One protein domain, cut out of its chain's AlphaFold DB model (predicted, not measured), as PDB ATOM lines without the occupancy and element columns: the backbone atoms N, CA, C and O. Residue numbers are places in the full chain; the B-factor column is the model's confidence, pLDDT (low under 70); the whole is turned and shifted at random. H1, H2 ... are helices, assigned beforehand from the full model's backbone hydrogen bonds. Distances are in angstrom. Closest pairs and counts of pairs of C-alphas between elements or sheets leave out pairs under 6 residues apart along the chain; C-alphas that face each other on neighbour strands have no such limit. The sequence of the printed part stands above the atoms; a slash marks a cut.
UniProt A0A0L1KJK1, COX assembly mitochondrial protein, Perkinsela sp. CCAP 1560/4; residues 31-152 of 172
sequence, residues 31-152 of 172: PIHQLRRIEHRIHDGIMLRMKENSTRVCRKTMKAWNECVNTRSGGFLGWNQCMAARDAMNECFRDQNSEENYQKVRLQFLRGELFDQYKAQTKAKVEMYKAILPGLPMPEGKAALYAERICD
ATOM      1  N   PRO A  31       6.143 -27.392   0.614       90.38
ATOM      2  CA  PRO A  31       4.910 -28.151   0.435       90.38
ATOM      3  C   PRO A  31       5.139 -29.673   0.392       90.38
ATOM      4  O   PRO A  31       6.052 -30.155  -0.282       90.38
ATOM      5  N   ILE A  32       4.226 -30.448   0.986       87.94
ATOM      6  CA  ILE A  32       4.333 -31.918   1.126       87.94
ATOM      7  C   ILE A  32       4.632 -32.644  -0.198       87.94
ATOM      8  O   ILE A  32       5.440 -33.568  -0.246       87.94
ATOM      9  N   HIS A  33       4.029 -32.205  -1.306       87.81
ATOM     10  CA  HIS A  33       4.239 -32.819  -2.623       87.81
ATOM     11  C   HIS A  33       5.664 -32.618  -3.179       87.81
ATOM     12  O   HIS A  33       6.085 -33.339  -4.085       87.81
ATOM     13  N   GLN A  34       6.410 -31.633  -2.672       89.75
ATOM     14  CA  GLN A  34       7.803 -31.398  -3.043       89.75
ATOM     15  C   GLN A  34       8.771 -32.130  -2.116       89.75
ATOM     16  O   GLN A  34       9.800 -32.587  -2.611       89.75
ATOM     17  N   LEU A  35       8.422 -32.320  -0.836       90.00
ATOM     18  CA  LEU A  35       9.285 -32.968   0.162       90.00
ATOM     19  C   LEU A  35       9.837 -34.307  -0.319       90.00
ATOM     20  O   LEU A  35      11.048 -34.492  -0.336       90.00
ATOM     21  N   ARG A  36       8.983 -35.192  -0.845       91.06
ATOM     22  CA  ARG A  36       9.428 -36.501  -1.351       91.06
ATOM     23  C   ARG A  36      10.481 -36.395  -2.461       91.06
ATOM     24  O   ARG A  36      11.398 -37.205  -2.540       91.06
ATOM     25  N   ARG A  37      10.351 -35.397  -3.343       92.94
ATOM     26  CA  ARG A  37      11.332 -35.163  -4.417       92.94
ATOM     27  C   ARG A  37      12.650 -34.646  -3.854       92.94
ATOM     28  O   ARG A  37      13.702 -35.052  -4.337       92.94
ATOM     29  N   ILE A  38      12.583 -33.776  -2.848       91.81
ATOM     30  CA  ILE A  38      13.766 -33.272  -2.152       91.81
ATOM     31  C   ILE A  38      14.476 -34.419  -1.430       91.81
ATOM     32  O   ILE A  38      15.673 -34.586  -1.609       91.81
ATOM     33  N   GLU A  39      13.749 -35.272  -0.710       91.56
ATOM     34  CA  GLU A  39      14.311 -36.441  -0.022       91.56
ATOM     35  C   GLU A  39      15.049 -37.384  -0.975       91.56
ATOM     36  O   GLU A  39      16.180 -37.779  -0.693       91.56
ATOM     37  N   HIS A  40      14.446 -37.712  -2.122       93.56
ATOM     38  CA  HIS A  40      15.108 -38.541  -3.132       93.56
ATOM     39  C   HIS A  40      16.374 -37.867  -3.677       93.56
ATOM     40  O   HIS A  40      17.416 -38.510  -3.783       93.56
ATOM     41  N   ARG A  41      16.322 -36.560  -3.965       94.00
ATOM     42  CA  ARG A  41      17.490 -35.804  -4.440       94.00
ATOM     43  C   ARG A  41      18.610 -35.761  -3.400       94.00
ATOM     44  O   ARG A  41      19.768 -35.949  -3.762       94.00
ATOM     45  N   ILE A  42      18.270 -35.526  -2.132       93.44
ATOM     46  CA  ILE A  42      19.217 -35.562  -1.014       93.44
ATOM     47  C   ILE A  42      19.867 -36.944  -0.952       93.44
ATOM     48  O   ILE A  42      21.089 -37.034  -0.933       93.44
ATOM     49  N   HIS A  43      19.070 -38.014  -0.967       93.44
ATOM     50  CA  HIS A  43      19.576 -39.383  -0.915       93.44
ATOM     51  C   HIS A  43      20.559 -39.677  -2.057       93.44
ATOM     52  O   HIS A  43      21.688 -40.107  -1.812       93.44
ATOM     53  N   ASP A  44      20.175 -39.386  -3.299       95.00
ATOM     54  CA  ASP A  44      21.022 -39.637  -4.467       95.00
ATOM     55  C   ASP A  44      22.300 -38.784  -4.432       95.00
ATOM     56  O   ASP A  44      23.394 -39.265  -4.750       95.00
ATOM     57  N   GLY A  45      22.185 -37.536  -3.969       95.12
ATOM     58  CA  GLY A  45      23.309 -36.635  -3.743       95.12
ATOM     59  C   GLY A  45      24.290 -37.156  -2.691       95.12
ATOM     60  O   GLY A  45      25.503 -37.124  -2.922       95.12
ATOM     61  N   ILE A  46      23.792 -37.690  -1.570       94.69
ATOM     62  CA  ILE A  46      24.616 -38.315  -0.527       94.69
ATOM     63  C   ILE A  46      25.375 -39.506  -1.114       94.69
ATOM     64  O   ILE A  46      26.592 -39.585  -0.957       94.69
ATOM     65  N   MET A  47      24.694 -40.402  -1.836       93.56
ATOM     66  CA  MET A  47      25.326 -41.589  -2.420       93.56
ATOM     67  C   MET A  47      26.442 -41.220  -3.404       93.56
ATOM     68  O   MET A  47      27.525 -41.818  -3.376       93.56
ATOM     69  N   LEU A  48      26.218 -40.200  -4.238       94.75
ATOM     70  CA  LEU A  48      27.237 -39.694  -5.151       94.75
ATOM     71  C   LEU A  48      28.416 -39.073  -4.390       94.75
ATOM     72  O   LEU A  48      29.569 -39.416  -4.658       94.75
ATOM     73  N   ARG A  49      28.143 -38.211  -3.404       94.00
ATOM     74  CA  ARG A  49      29.183 -37.540  -2.614       94.00
ATOM     75  C   ARG A  49      30.025 -38.530  -1.817       94.00
ATOM     76  O   ARG A  49      31.245 -38.385  -1.775       94.00
ATOM     77  N   MET A  50      29.402 -39.538  -1.214       93.00
ATOM     78  CA  MET A  50      30.092 -40.599  -0.482       93.00
ATOM     79  C   MET A  50      31.021 -41.376  -1.415       93.00
ATOM     80  O   MET A  50      32.198 -41.551  -1.109       93.00
ATOM     81  N   LYS A  51      30.548 -41.747  -2.613       92.88
ATOM     82  CA  LYS A  51      31.381 -42.405  -3.630       92.88
ATOM     83  C   LYS A  51      32.579 -41.547  -4.045       92.88
ATOM     84  O   LYS A  51      33.701 -42.057  -4.128       92.88
ATOM     85  N   GLU A  52      32.363 -40.262  -4.313       93.44
ATOM     86  CA  GLU A  52      33.429 -39.323  -4.676       93.44
ATOM     87  C   GLU A  52      34.445 -39.157  -3.546       93.44
ATOM     88  O   GLU A  52      35.653 -39.226  -3.787       93.44
ATOM     89  N   ASN A  53      33.971 -38.980  -2.311       92.44
ATOM     90  CA  ASN A  53      34.834 -38.795  -1.155       92.44
ATOM     91  C   ASN A  53      35.673 -40.049  -0.890       92.44
ATOM     92  O   ASN A  53      36.895 -39.948  -0.792       92.44
ATOM     93  N   SER A  54      35.048 -41.226  -0.903       93.25
ATOM     94  CA  SER A  54      35.735 -42.511  -0.770       93.25
ATOM     95  C   SER A  54      36.781 -42.711  -1.869       93.25
ATOM     96  O   SER A  54      37.920 -43.066  -1.581       93.25
ATOM     97  N   THR A  55      36.460 -42.383  -3.125       93.25
ATOM     98  CA  THR A  55      37.422 -42.475  -4.242       93.25
ATOM     99  C   THR A  55      38.595 -41.505  -4.074       93.25
ATOM    100  O   THR A  55      39.744 -41.844  -4.365       93.25
ATOM    101  N   ARG A  56      38.327 -40.284  -3.600       95.00
ATOM    102  CA  ARG A  56      39.347 -39.251  -3.390       95.00
ATOM    103  C   ARG A  56      40.289 -39.615  -2.244       95.00
ATOM    104  O   ARG A  56      41.504 -39.537  -2.420       95.00
ATOM    105  N   VAL A  57      39.741 -40.015  -1.099       95.00
ATOM    106  CA  VAL A  57      40.504 -40.337   0.116       95.00
ATOM    107  C   VAL A  57      41.258 -41.658  -0.050       95.00
ATOM    108  O   VAL A  57      42.466 -41.713   0.182       95.00
ATOM    109  N   CYS A  58      40.599 -42.697  -0.570       96.12
ATOM    110  CA  CYS A  58      41.190 -44.027  -0.744       96.12
ATOM    111  C   CYS A  58      42.024 -44.178  -2.023       96.12
ATOM    112  O   CYS A  58      42.477 -45.271  -2.358       96.12
ATOM    113  N   ARG A  59      42.309 -43.082  -2.740       96.56
ATOM    114  CA  ARG A  59      43.078 -43.119  -3.994       96.56
ATOM    115  C   ARG A  59      44.435 -43.813  -3.843       96.56
ATOM    116  O   ARG A  59      44.878 -44.488  -4.768       96.56
ATOM    117  N   LYS A  60      45.110 -43.640  -2.702       95.44
ATOM    118  CA  LYS A  60      46.424 -44.256  -2.442       95.44
ATOM    119  C   LYS A  60      46.326 -45.778  -2.315       95.44
ATOM    120  O   LYS A  60      47.095 -46.482  -2.961       95.44
ATOM    121  N   THR A  61      45.365 -46.280  -1.543       95.06
ATOM    122  CA  THR A  61      45.168 -47.724  -1.347       95.06
ATOM    123  C   THR A  61      44.657 -48.394  -2.623       95.06
ATOM    124  O   THR A  61      45.137 -49.465  -2.979       95.06
ATOM    125  N   MET A  62      43.797 -47.713  -3.390       94.06
ATOM    126  CA  MET A  62      43.388 -48.158  -4.728       94.06
ATOM    127  C   MET A  62      44.573 -48.291  -5.693       94.06
ATOM    128  O   MET A  62      44.654 -49.265  -6.437       94.06
ATOM    129  N   LYS A  63      45.502 -47.324  -5.696       94.25
ATOM    130  CA  LYS A  63      46.716 -47.403  -6.524       94.25
ATOM    131  C   LYS A  63      47.599 -48.579  -6.122       94.25
ATOM    132  O   LYS A  63      47.970 -49.348  -6.995       94.25
ATOM    133  N   ALA A  64      47.859 -48.755  -4.826       91.12
ATOM    134  CA  ALA A  64      48.669 -49.867  -4.324       91.12
ATOM    135  C   ALA A  64      48.072 -51.235  -4.696       91.12
ATOM    136  O   ALA A  64      48.792 -52.148  -5.101       91.12
ATOM    137  N   TRP A  65      46.746 -51.366  -4.610       90.94
ATOM    138  CA  TRP A  65      46.033 -52.551  -5.080       90.94
ATOM    139  C   TRP A  65      46.221 -52.774  -6.587       90.94
ATOM    140  O   TRP A  65      46.654 -53.851  -6.996       90.94
ATOM    141  N   ASN A  66      45.959 -51.751  -7.404       89.75
ATOM    142  CA  ASN A  66      46.092 -51.840  -8.858       89.75
ATOM    143  C   ASN A  66      47.526 -52.175  -9.288       89.75
ATOM    144  O   ASN A  66      47.727 -53.017 -10.157       89.75
ATOM    145  N   GLU A  67      48.528 -51.549  -8.675       90.25
ATOM    146  CA  GLU A  67      49.940 -51.837  -8.930       90.25
ATOM    147  C   GLU A  67      50.278 -53.286  -8.574       90.25
ATOM    148  O   GLU A  67      50.914 -53.974  -9.373       90.25
ATOM    149  N   CYS A  68      49.802 -53.792  -7.433       88.00
ATOM    150  CA  CYS A  68      50.042 -55.176  -7.033       88.00
ATOM    151  C   CYS A  68      49.442 -56.175  -8.031       88.00
ATOM    152  O   CYS A  68      50.140 -57.076  -8.498       88.00
ATOM    153  N   VAL A  69      48.174 -55.990  -8.407       86.00
ATOM    154  CA  VAL A  69      47.479 -56.900  -9.329       86.00
ATOM    155  C   VAL A  69      48.096 -56.865 -10.725       86.00
ATOM    156  O   VAL A  69      48.250 -57.916 -11.342       86.00
ATOM    157  N   ASN A  70      48.496 -55.685 -11.207       83.94
ATOM    158  CA  ASN A  70      49.053 -55.525 -12.552       83.94
ATOM    159  C   ASN A  70      50.523 -55.959 -12.666       83.94
ATOM    160  O   ASN A  70      50.962 -56.320 -13.751       83.94
ATOM    161  N   THR A  71      51.298 -55.928 -11.577       80.56
ATOM    162  CA  THR A  71      52.713 -56.356 -11.589       80.56
ATOM    163  C   THR A  71      52.893 -57.835 -11.267       80.56
ATOM    164  O   THR A  71      53.844 -58.454 -11.739       80.56
ATOM    165  N   ARG A  72      51.990 -58.420 -10.474       69.06
ATOM    166  CA  ARG A  72      52.069 -59.818 -10.022       69.06
ATOM    167  C   ARG A  72      51.049 -60.729 -10.700       69.06
ATOM    168  O   ARG A  72      50.728 -61.786 -10.156       69.06
ATOM    169  N   SER A  73      50.542 -60.348 -11.876       57.19
ATOM    170  CA  SER A  73      49.568 -61.124 -12.653       57.19
ATOM    171  C   SER A  73      50.185 -62.421 -13.205       57.19
ATOM    172  O   SER A  73      50.505 -62.534 -14.385       57.19
ATOM    173  N   GLY A  74      50.365 -63.409 -12.328       55.81
ATOM    174  CA  GLY A  74      50.855 -64.751 -12.621       55.81
ATOM    175  C   GLY A  74      50.141 -65.778 -11.740       55.81
ATOM    176  O   GLY A  74      50.696 -66.256 -10.754       55.81
ATOM    177  N   GLY A  75      48.888 -66.098 -12.078       61.22
ATOM    178  CA  GLY A  75      48.102 -67.169 -11.449       61.22
ATOM    179  C   GLY A  75      47.572 -66.896 -10.028       61.22
ATOM    180  O   GLY A  75      47.825 -65.860  -9.416       61.22
ATOM    181  N   PHE A  76      46.823 -67.867  -9.487       58.84
ATOM    182  CA  PHE A  76      46.159 -67.825  -8.168       58.84
ATOM    183  C   PHE A  76      47.114 -67.508  -6.996       58.84
ATOM    184  O   PHE A  76      46.731 -66.841  -6.037       58.84
ATOM    185  N   LEU A  77      48.385 -67.917  -7.096       56.97
ATOM    186  CA  LEU A  77      49.427 -67.630  -6.101       56.97
ATOM    187  C   LEU A  77      49.821 -66.141  -6.040       56.97
ATOM    188  O   LEU A  77      50.162 -65.659  -4.962       56.97
ATOM    189  N   GLY A  78      49.735 -65.402  -7.152       65.56
ATOM    190  CA  GLY A  78      49.989 -63.955  -7.192       65.56
ATOM    191  C   GLY A  78      48.883 -63.135  -6.518       65.56
ATOM    192  O   GLY A  78      49.162 -62.112  -5.895       65.56
ATOM    193  N   TRP A  79      47.640 -63.627  -6.544       71.81
ATOM    194  CA  TRP A  79      46.491 -62.967  -5.911       71.81
ATOM    195  C   TRP A  79      46.599 -62.922  -4.384       71.81
ATOM    196  O   TRP A  79      46.354 -61.883  -3.767       71.81
ATOM    197  N   ASN A  80      47.033 -64.026  -3.767       80.31
ATOM    198  CA  ASN A  80      47.199 -64.106  -2.313       80.31
ATOM    199  C   ASN A  80      48.237 -63.098  -1.792       80.31
ATOM    200  O   ASN A  80      48.111 -62.594  -0.680       80.31
ATOM    201  N   GLN A  81      49.224 -62.745  -2.614       82.50
ATOM    202  CA  GLN A  81      50.244 -61.762  -2.251       82.50
ATOM    203  C   GLN A  81      49.727 -60.316  -2.269       82.50
ATOM    204  O   GLN A  81      50.348 -59.444  -1.665       82.50
ATOM    205  N   CYS A  82      48.590 -60.060  -2.919       88.00
ATOM    206  CA  CYS A  82      47.952 -58.747  -2.954       88.00
ATOM    207  C   CYS A  82      46.855 -58.573  -1.892       88.00
ATOM    208  O   CYS A  82      46.252 -57.499  -1.823       88.00
ATOM    209  N   MET A  83      46.603 -59.575  -1.033       89.81
ATOM    210  CA  MET A  83      45.558 -59.488   0.000       89.81
ATOM    211  C   MET A  83      45.750 -58.293   0.932       89.81
ATOM    212  O   MET A  83      44.785 -57.586   1.190       89.81
ATOM    213  N   ALA A  84      46.981 -57.994   1.354       91.12
ATOM    214  CA  ALA A  84      47.245 -56.839   2.212       91.12
ATOM    215  C   ALA A  84      46.822 -55.510   1.554       91.12
ATOM    216  O   ALA A  84      46.202 -54.665   2.197       91.12
ATOM    217  N   ALA A  85      47.091 -55.338   0.255       90.94
ATOM    218  CA  ALA A  85      46.683 -54.144  -0.486       90.94
ATOM    219  C   ALA A  85      45.158 -54.078  -0.685       90.94
ATOM    220  O   ALA A  85      44.565 -53.004  -0.567       90.94
ATOM    221  N   ARG A  86      44.511 -55.226  -0.932       91.69
ATOM    222  CA  ARG A  86      43.045 -55.338  -0.994       91.69
ATOM    223  C   ARG A  86      42.402 -54.957   0.334       91.69
ATOM    224  O   ARG A  86      41.425 -54.215   0.353       91.69
ATOM    225  N   ASP A  87      42.928 -55.485   1.431       94.94
ATOM    226  CA  ASP A  87      42.350 -55.312   2.758       94.94
ATOM    227  C   ASP A  87      42.517 -53.862   3.223       94.94
ATOM    228  O   ASP A  87      41.535 -53.275   3.668       94.94
ATOM    229  N   ALA A  88      43.673 -53.237   2.966       94.44
ATOM    230  CA  ALA A  88      43.881 -51.803   3.190       94.44
ATOM    231  C   ALA A  88      42.942 -50.923   2.340       94.44
ATOM    232  O   ALA A  88      42.442 -49.894   2.801       94.44
ATOM    233  N   MET A  89      42.670 -51.313   1.088       95.00
ATOM    234  CA  MET A  89      41.682 -50.628   0.250       95.00
ATOM    235  C   MET A  89      40.275 -50.752   0.845       95.00
ATOM    236  O   MET A  89      39.592 -49.744   1.015       95.00
ATOM    237  N   ASN A  90      39.855 -51.967   1.200       94.88
ATOM    238  CA  ASN A  90      38.538 -52.239   1.773       94.88
ATOM    239  C   ASN A  90      38.335 -51.562   3.132       94.88
ATOM    240  O   ASN A  90      37.245 -51.077   3.412       94.88
ATOM    241  N   GLU A  91      39.363 -51.532   3.975       96.06
ATOM    242  CA  GLU A  91      39.354 -50.825   5.254       96.06
ATOM    243  C   GLU A  91      39.142 -49.328   5.048       96.06
ATOM    244  O   GLU A  91      38.170 -48.790   5.568       96.06
ATOM    245  N   CYS A  92      39.911 -48.702   4.153       95.38
ATOM    246  CA  CYS A  92      39.689 -47.301   3.809       95.38
ATOM    247  C   CYS A  92      38.254 -47.042   3.317       95.38
ATOM    248  O   CYS A  92      37.608 -46.097   3.764       95.38
ATOM    249  N   PHE A  93      37.714 -47.886   2.429       94.31
ATOM    250  CA  PHE A  93      36.329 -47.735   1.966       94.31
ATOM    251  C   PHE A  93      35.303 -47.911   3.088       94.31
ATOM    252  O   PHE A  93      34.295 -47.209   3.080       94.31
ATOM    253  N   ARG A  94      35.527 -48.825   4.038       93.69
ATOM    254  CA  ARG A  94      34.645 -49.005   5.200       93.69
ATOM    255  C   ARG A  94      34.657 -47.781   6.107       93.69
ATOM    256  O   ARG A  94      33.584 -47.342   6.506       93.69
ATOM    257  N   ASP A  95      35.826 -47.205   6.356       92.31
ATOM    258  CA  ASP A  95      35.962 -46.007   7.187       92.31
ATOM    259  C   ASP A  95      35.288 -44.796   6.537       92.31
ATOM    260  O   ASP A  95      34.601 -44.020   7.199       92.31
ATOM    261  N   GLN A  96      35.448 -44.637   5.220       92.38
ATOM    262  CA  GLN A  96      34.794 -43.550   4.495       92.38
ATOM    263  C   GLN A  96      33.280 -43.760   4.385       92.38
ATOM    264  O   GLN A  96      32.533 -42.795   4.516       92.38
ATOM    265  N   ASN A  97      32.820 -45.004   4.233       90.50
ATOM    266  CA  ASN A  97      31.403 -45.372   4.194       90.50
ATOM    267  C   ASN A  97      30.822 -45.674   5.589       90.50
ATOM    268  O   ASN A  97      29.985 -46.566   5.737       90.50
ATOM    269  N   SER A  98      31.274 -44.948   6.610       90.00
ATOM    270  CA  SER A  98      30.729 -45.041   7.960       90.00
ATOM    271  C   SER A  98      29.372 -44.340   8.075       90.00
ATOM    272  O   SER A  98      29.042 -43.430   7.310       90.00
ATOM    273  N   GLU A  99      28.587 -44.756   9.070       88.69
ATOM    274  CA  GLU A  99      27.318 -44.116   9.432       88.69
ATOM    275  C   GLU A  99      27.518 -42.643   9.814       88.69
ATOM    276  O   GLU A  99      26.790 -41.775   9.345       88.69
ATOM    277  N   GLU A 100      28.575 -42.341  10.565       87.69
ATOM    278  CA  GLU A 100      28.923 -40.974  10.954       87.69
ATOM    279  C   GLU A 100      29.162 -40.071   9.731       87.69
ATOM    280  O   GLU A 100      28.645 -38.955   9.654       87.69
ATOM    281  N   ASN A 101      29.907 -40.553   8.729       89.75
ATOM    282  CA  ASN A 101      30.126 -39.793   7.498       89.75
ATOM    283  C   ASN A 101      28.832 -39.622   6.702       89.75
ATOM    284  O   ASN A 101      28.591 -38.544   6.157       89.75
ATOM    285  N   TYR A 102      27.986 -40.653   6.666       90.75
ATOM    286  CA  TYR A 102      26.674 -40.563   6.036       90.75
ATOM    287  C   TYR A 102      25.823 -39.455   6.672       90.75
ATOM    288  O   TYR A 102      25.299 -38.606   5.949       90.75
ATOM    289  N   GLN A 103      25.743 -39.402   8.004       90.44
ATOM    290  CA  GLN A 103      24.977 -38.379   8.721       90.44
ATOM    291  C   GLN A 103      25.552 -36.969   8.499       90.44
ATOM    292  O   GLN A 103      24.804 -36.033   8.217       90.44
ATOM    293  N   LYS A 104      26.886 -36.808   8.493       91.25
ATOM    294  CA  LYS A 104      27.531 -35.518   8.178       91.25
ATOM    295  C   LYS A 104      27.167 -35.019   6.781       91.25
ATOM    296  O   LYS A 104      26.827 -33.849   6.605       91.25
ATOM    297  N   VAL A 105      27.228 -35.896   5.778       93.50
ATOM    298  CA  VAL A 105      26.862 -35.540   4.401       93.50
ATOM    299  C   VAL A 105      25.360 -35.266   4.302       93.50
ATOM    300  O   VAL A 105      24.960 -34.301   3.655       93.50
ATOM    301  N   ARG A 106      24.522 -36.042   4.996       93.44
ATOM    302  CA  ARG A 106      23.073 -35.813   5.058       93.44
ATOM    303  C   ARG A 106      22.732 -34.424   5.588       93.44
ATOM    304  O   ARG A 106      21.943 -33.722   4.956       93.44
ATOM    305  N   LEU A 107      23.357 -34.003   6.685       93.19
ATOM    306  CA  LEU A 107      23.164 -32.668   7.243       93.19
ATOM    307  C   LEU A 107      23.592 -31.565   6.264       93.19
ATOM    308  O   LEU A 107      22.887 -30.570   6.114       93.19
ATOM    309  N   GLN A 108      24.710 -31.741   5.552       93.38
ATOM    310  CA  GLN A 108      25.152 -30.778   4.533       93.38
ATOM    311  C   GLN A 108      24.118 -30.601   3.416       93.38
ATOM    312  O   GLN A 108      23.834 -29.472   3.020       93.38
ATOM    313  N   PHE A 109      23.539 -31.699   2.924       95.38
ATOM    314  CA  PHE A 109      22.489 -31.630   1.908       95.38
ATOM    315  C   PHE A 109      21.212 -30.977   2.447       95.38
ATOM    316  O   PHE A 109      20.664 -30.109   1.776       95.38
ATOM    317  N   LEU A 110      20.778 -31.315   3.667       94.19
ATOM    318  CA  LEU A 110      19.626 -30.664   4.306       94.19
ATOM    319  C   LEU A 110      19.831 -29.150   4.455       94.19
ATOM    320  O   LEU A 110      18.950 -28.372   4.098       94.19
ATOM    321  N   ARG A 111      21.012 -28.720   4.911       92.56
ATOM    322  CA  ARG A 111      21.370 -27.295   5.010       92.56
ATOM    323  C   ARG A 111      21.375 -26.599   3.650       92.56
ATOM    324  O   ARG A 111      20.903 -25.470   3.553       92.56
ATOM    325  N   GLY A 112      21.871 -27.262   2.605       92.12
ATOM    326  CA  GLY A 112      21.821 -26.738   1.236       92.12
ATOM    327  C   GLY A 112      20.387 -26.524   0.743       92.12
ATOM    328  O   GLY A 112      20.072 -25.471   0.196       92.12
ATOM    329  N   GLU A 113      19.500 -27.482   1.010       93.12
ATOM    330  CA  GLU A 113      18.080 -27.377   0.660       93.12
ATOM    331  C   GLU A 113      17.382 -26.248   1.422       93.12
ATOM    332  O   GLU A 113      16.659 -25.456   0.819       93.12
ATOM    333  N   LEU A 114      17.640 -26.116   2.728       93.06
ATOM    334  CA  LEU A 114      17.136 -25.000   3.532       93.06
ATOM    335  C   LEU A 114      17.607 -23.649   2.993       93.06
ATOM    336  O   LEU A 114      16.803 -22.727   2.850       93.06
ATOM    337  N   PHE A 115      18.891 -23.536   2.649       92.75
ATOM    338  CA  PHE A 115      19.446 -22.321   2.062       92.75
ATOM    339  C   PHE A 115      18.730 -21.936   0.761       92.75
ATOM    340  O   PHE A 115      18.356 -20.773   0.580       92.75
ATOM    341  N   ASP A 116      18.462 -22.905  -0.117       89.81
ATOM    342  CA  ASP A 116      17.721 -22.663  -1.355       89.81
ATOM    343  C   ASP A 116      16.274 -22.212  -1.091       89.81
ATOM    344  O   ASP A 116      15.785 -21.303  -1.774       89.81
ATOM    345  N   GLN A 117      15.603 -22.764  -0.070       91.25
ATOM    346  CA  GLN A 117      14.267 -22.305   0.334       91.25
ATOM    347  C   GLN A 117      14.283 -20.866   0.858       91.25
ATOM    348  O   GLN A 117      13.484 -20.037   0.413       91.25
ATOM    349  N   TYR A 118      15.215 -20.525   1.751       90.19
ATOM    350  CA  TYR A 118      15.339 -19.162   2.272       90.19
ATOM    351  C   TYR A 118      15.672 -18.152   1.174       90.19
ATOM    352  O   TYR A 118      15.108 -17.052   1.130       90.19
ATOM    353  N   LYS A 119      16.528 -18.539   0.226       87.69
ATOM    354  CA  LYS A 119      16.845 -17.733  -0.954       87.69
ATOM    355  C   LYS A 119      15.612 -17.502  -1.829       87.69
ATOM    356  O   LYS A 119      15.387 -16.374  -2.274       87.69
ATOM    357  N   ALA A 120      14.794 -18.532  -2.053       86.81
ATOM    358  CA  ALA A 120      13.552 -18.415  -2.815       86.81
ATOM    359  C   ALA A 120      12.535 -17.489  -2.125       86.81
ATOM    360  O   ALA A 120      11.976 -16.603  -2.773       86.81
ATOM    361  N   GLN A 121      12.351 -17.624  -0.808       87.88
ATOM    362  CA  GLN A 121      11.466 -16.748  -0.033       87.88
ATOM    363  C   GLN A 121      11.940 -15.293  -0.034       87.88
ATOM    364  O   GLN A 121      11.140 -14.379  -0.225       87.88
ATOM    365  N   THR A 122      13.242 -15.067   0.141       85.25
ATOM    366  CA  THR A 122      13.831 -13.721   0.104       85.25
ATOM    367  C   THR A 122      13.615 -13.076  -1.258       85.25
ATOM    368  O   THR A 122      13.178 -11.928  -1.338       85.25
ATOM    369  N   LYS A 123      13.837 -13.832  -2.339       83.19
ATOM    370  CA  LYS A 123      13.559 -13.370  -3.699       83.19
ATOM    371  C   LYS A 123      12.085 -12.985  -3.872       83.19
ATOM    372  O   LYS A 123      11.814 -11.893  -4.366       83.19
ATOM    373  N   ALA A 124      11.155 -13.823  -3.412       82.50
ATOM    374  CA  ALA A 124       9.721 -13.544  -3.491       82.50
ATOM    375  C   ALA A 124       9.330 -12.277  -2.709       82.50
ATOM    376  O   ALA A 124       8.614 -11.427  -3.231       82.50
ATOM    377  N   LYS A 125       9.864 -12.091  -1.492       83.19
ATOM    378  CA  LYS A 125       9.649 -10.871  -0.696       83.19
ATOM    379  C   LYS A 125      10.144  -9.624  -1.433       83.19
ATOM    380  O   LYS A 125       9.421  -8.637  -1.520       83.19
ATOM    381  N   VAL A 126      11.349  -9.670  -2.006       80.12
ATOM    382  CA  VAL A 126      11.906  -8.554  -2.792       80.12
ATOM    383  C   VAL A 126      11.039  -8.239  -4.014       80.12
ATOM    384  O   VAL A 126      10.822  -7.068  -4.324       80.12
ATOM    385  N   GLU A 127      10.521  -9.253  -4.708       79.12
ATOM    386  CA  GLU A 127       9.612  -9.070  -5.848       79.12
ATOM    387  C   GLU A 127       8.275  -8.440  -5.428       79.12
ATOM    388  O   GLU A 127       7.797  -7.527  -6.101       79.12
ATOM    389  N   MET A 128       7.720  -8.833  -4.277       79.69
ATOM    390  CA  MET A 128       6.524  -8.197  -3.712       79.69
ATOM    391  C   MET A 128       6.761  -6.722  -3.370       79.69
ATOM    392  O   MET A 128       5.953  -5.872  -3.740       79.69
ATOM    393  N   TYR A 129       7.880  -6.386  -2.719       75.19
ATOM    394  CA  TYR A 129       8.203  -4.991  -2.400       75.19
ATOM    395  C   TYR A 129       8.361  -4.124  -3.652       75.19
ATOM    396  O   TYR A 129       7.900  -2.983  -3.665       75.19
ATOM    397  N   LYS A 130       8.946  -4.670  -4.727       74.38
ATOM    398  CA  LYS A 130       9.029  -3.980  -6.024       74.38
ATOM    399  C   LYS A 130       7.653  -3.695  -6.628       74.38
ATOM    400  O   LYS A 130       7.481  -2.653  -7.248       74.38
ATOM    401  N   ALA A 131       6.693  -4.603  -6.459       73.81
ATOM    402  CA  ALA A 131       5.339  -4.428  -6.978       73.81
ATOM    403  C   ALA A 131       4.535  -3.380  -6.191       73.81
ATOM    404  O   ALA A 131       3.746  -2.647  -6.781       73.81
ATOM    405  N   ILE A 132       4.747  -3.291  -4.871       73.94
ATOM    406  CA  ILE A 132       4.045  -2.341  -3.991       73.94
ATOM    407  C   ILE A 132       4.626  -0.923  -4.119       73.94
ATOM    408  O   ILE A 132       3.892   0.054  -3.992       73.94
ATOM    409  N   LEU A 133       5.930  -0.790  -4.391       64.00
ATOM    410  CA  LEU A 133       6.621   0.500  -4.496       64.00
ATOM    411  C   LEU A 133       7.298   0.650  -5.869       64.00
ATOM    412  O   LEU A 133       8.530   0.561  -5.961       64.00
ATOM    413  N   PRO A 134       6.521   0.892  -6.946       54.94
ATOM    414  CA  PRO A 134       7.074   1.158  -8.267       54.94
ATOM    415  C   PRO A 134       7.830   2.492  -8.238       54.94
ATOM    416  O   PRO A 134       7.240   3.561  -8.361       54.94
ATOM    417  N   GLY A 135       9.146   2.433  -8.020       52.75
ATOM    418  CA  GLY A 135      10.021   3.609  -8.001       52.75
ATOM    419  C   GLY A 135      10.975   3.720  -6.815       52.75
ATOM    420  O   GLY A 135      11.715   4.698  -6.770       52.75
ATOM    421  N   LEU A 136      11.017   2.763  -5.874       48.06
ATOM    422  CA  LEU A 136      12.057   2.799  -4.840       48.06
ATOM    423  C   LEU A 136      13.436   2.609  -5.500       48.06
ATOM    424  O   LEU A 136      13.677   1.540  -6.074       48.06
ATOM    425  N   PRO A 137      14.357   3.589  -5.430       49.47
ATOM    426  CA  PRO A 137      15.719   3.377  -5.881       49.47
ATOM    427  C   PRO A 137      16.353   2.383  -4.911       49.47
ATOM    428  O   PRO A 137      16.758   2.743  -3.808       49.47
ATOM    429  N   MET A 138      16.407   1.106  -5.290       51.75
ATOM    430  CA  MET A 138      17.337   0.171  -4.665       51.75
ATOM    431  C   MET A 138      18.725   0.785  -4.852       51.75
ATOM    432  O   MET A 138      19.146   0.914  -6.002       51.75
ATOM    433  N   PRO A 139      19.422   1.210  -3.781       49.41
ATOM    434  CA  PRO A 139      20.738   1.800  -3.943       49.41
ATOM    435  C   PRO A 139      21.623   0.736  -4.589       49.41
ATOM    436  O   PRO A 139      21.767  -0.361  -4.031       49.41
ATOM    437  N   GLU A 140      22.145   1.021  -5.783       43.50
ATOM    438  CA  GLU A 140      23.036   0.107  -6.493       43.50
ATOM    439  C   GLU A 140      24.138  -0.365  -5.532       43.50
ATOM    440  O   GLU A 140      24.768   0.427  -4.834       43.50
ATOM    441  N   GLY A 141      24.301  -1.686  -5.420       50.84
ATOM    442  CA  GLY A 141      25.295  -2.306  -4.541       50.84
ATOM    443  C   GLY A 141      24.844  -2.649  -3.113       50.84
ATOM    444  O   GLY A 141      25.592  -3.332  -2.420       50.84
ATOM    445  N   LYS A 142      23.635  -2.275  -2.654       48.69
ATOM    446  CA  LYS A 142      23.169  -2.616  -1.284       48.69
ATOM    447  C   LYS A 142      22.227  -3.817  -1.181       48.69
ATOM    448  O   LYS A 142      21.969  -4.281  -0.076       48.69
ATOM    449  N   ALA A 143      21.757  -4.370  -2.300       51.84
ATOM    450  CA  ALA A 143      20.931  -5.584  -2.297       51.84
ATOM    451  C   ALA A 143      21.645  -6.781  -1.636       51.84
ATOM    452  O   ALA A 143      21.016  -7.562  -0.929       51.84
ATOM    453  N   ALA A 144      22.968  -6.878  -1.818       48.34
ATOM    454  CA  ALA A 144      23.809  -7.874  -1.158       48.34
ATOM    455  C   ALA A 144      23.895  -7.649   0.366       48.34
ATOM    456  O   ALA A 144      23.770  -8.601   1.126       48.34
ATOM    457  N   LEU A 145      23.985  -6.388   0.813       47.12
ATOM    458  CA  LEU A 145      24.046  -6.029   2.239       47.12
ATOM    459  C   LEU A 145      22.742  -6.339   2.993       47.12
ATOM    460  O   LEU A 145      22.778  -6.628   4.185       47.12
ATOM    461  N   TYR A 146      21.587  -6.279   2.319       49.50
ATOM    462  CA  TYR A 146      20.310  -6.690   2.915       49.50
ATOM    463  C   TYR A 146      20.173  -8.215   3.005       49.50
ATOM    464  O   TYR A 146      19.592  -8.701   3.969       49.50
ATOM    465  N   ALA A 147      20.716  -8.969   2.045       46.66
ATOM    466  CA  ALA A 147      20.712 -10.430   2.101       46.66
ATOM    467  C   ALA A 147      21.614 -10.965   3.229       46.66
ATOM    468  O   ALA A 147      21.177 -11.830   3.980       46.66
ATOM    469  N   GLU A 148      22.816 -10.401   3.407       45.03
ATOM    470  CA  GLU A 148      23.715 -10.765   4.519       45.03
ATOM    471  C   GLU A 148      23.106 -10.423   5.884       45.03
ATOM    472  O   GLU A 148      23.077 -11.265   6.775       45.03
ATOM    473  N   ARG A 149      22.515  -9.230   6.041       43.94
ATOM    474  CA  ARG A 149      21.942  -8.807   7.330       43.94
ATOM    475  C   ARG A 149      20.697  -9.607   7.738       43.94
ATOM    476  O   ARG A 149      20.438  -9.753   8.925       43.94
ATOM    477  N   ILE A 150      19.932 -10.129   6.775       50.59
ATOM    478  CA  ILE A 150      18.783 -11.007   7.056       50.59
ATOM    479  C   ILE A 150      19.259 -12.414   7.449       50.59
ATOM    480  O   ILE A 150      18.658 -13.014   8.336       50.59
ATOM    481  N   CYS A 151      20.353 -12.906   6.855       41.78
ATOM    482  CA  CYS A 151      20.972 -14.179   7.232       41.78
ATOM    483  C   CYS A 151      21.684 -14.138   8.597       41.78
ATOM    484  O   CYS A 151      21.697 -15.159   9.273       41.78
ATOM    485  N   ASP A 152      22.204 -12.985   9.030       42.94
ATOM    486  CA  ASP A 152      22.773 -12.825  10.381       42.94
ATOM    487  C   ASP A 152      21.700 -12.568  11.458       42.94
ATOM    488  O   ASP A 152      21.913 -12.847  12.633       42.94
TER     489      ASP A 152
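Overview. This is residues 31 to 152 of the 172 residues of the protein "COX assembly mitochondrial protein" of Perkinsela sp. CCAP 1560/4 (UniProt A0A0L1KJK1). Long helix H5 makes much of a rod and crosses H1 near its own start; beyond the crossing, H2 and H4 run side by side, opposite ways, with small H3 at the tip. At the other end the link after H5 folds back to H6 beside it, and residues 31 to 37 and 131 to 137 stick out. The printed part has 122 residues with six named helices, H1 to H6 in order, and no named strand: all helix. It is extended, radius of gyration of the C-alphas 24.8 A, spanning 81 by 34 by 22 A.

Along the chain. Find C-alpha 99 at (27.318, -44.116, 9.432); from there H5, residues 99 to 132, runs 49.7 A to C-alpha 132 at (4.045, -2.341, -3.991). H1, residues 32 to 57, starts at (4.333, -31.918, 1.126) and runs 37.2 A. Next come H2, residues 59 to 71, 18.0 A; H3, 75 to 80, 9.7 A; and H4, 83 to 96, 19.8 A. H6, 143 to 152, runs 14.7 A.

Arrangement. Look at Ile 42 and Phe 109, closest C-alphas of H1 and H5, 5.9 A: residues 38 to 50 touch 102 to 113, a steep tilt of 48 degrees, opposite ways. H2 touches H4 at a shallow tilt of 21 degrees, opposite ways, closest C-alphas Thr 61 and Met 89, 4.8 A. H3 is close to but not clearly touching H2, as H6 is to H5, with closest C-alphas Val 69 and Trp 79, 7.0 A, and Thr 122 and Ala 147, 7.9 A. Every O i to N i+4 pair is within hydrogen-bond range in H2, H4, H5 and H6; H1 has 20 of 22, H3 0 of 2 but 2 of 3 O i to N i+3 pairs.

Size, cuts and confidence. The farthest C-alphas, Leu 77 and Gly 135, are 81.4 A apart. The printed part has no cut and no long link. Look for pLDDT under 70 at residues 72 to 78 and 133 to 152.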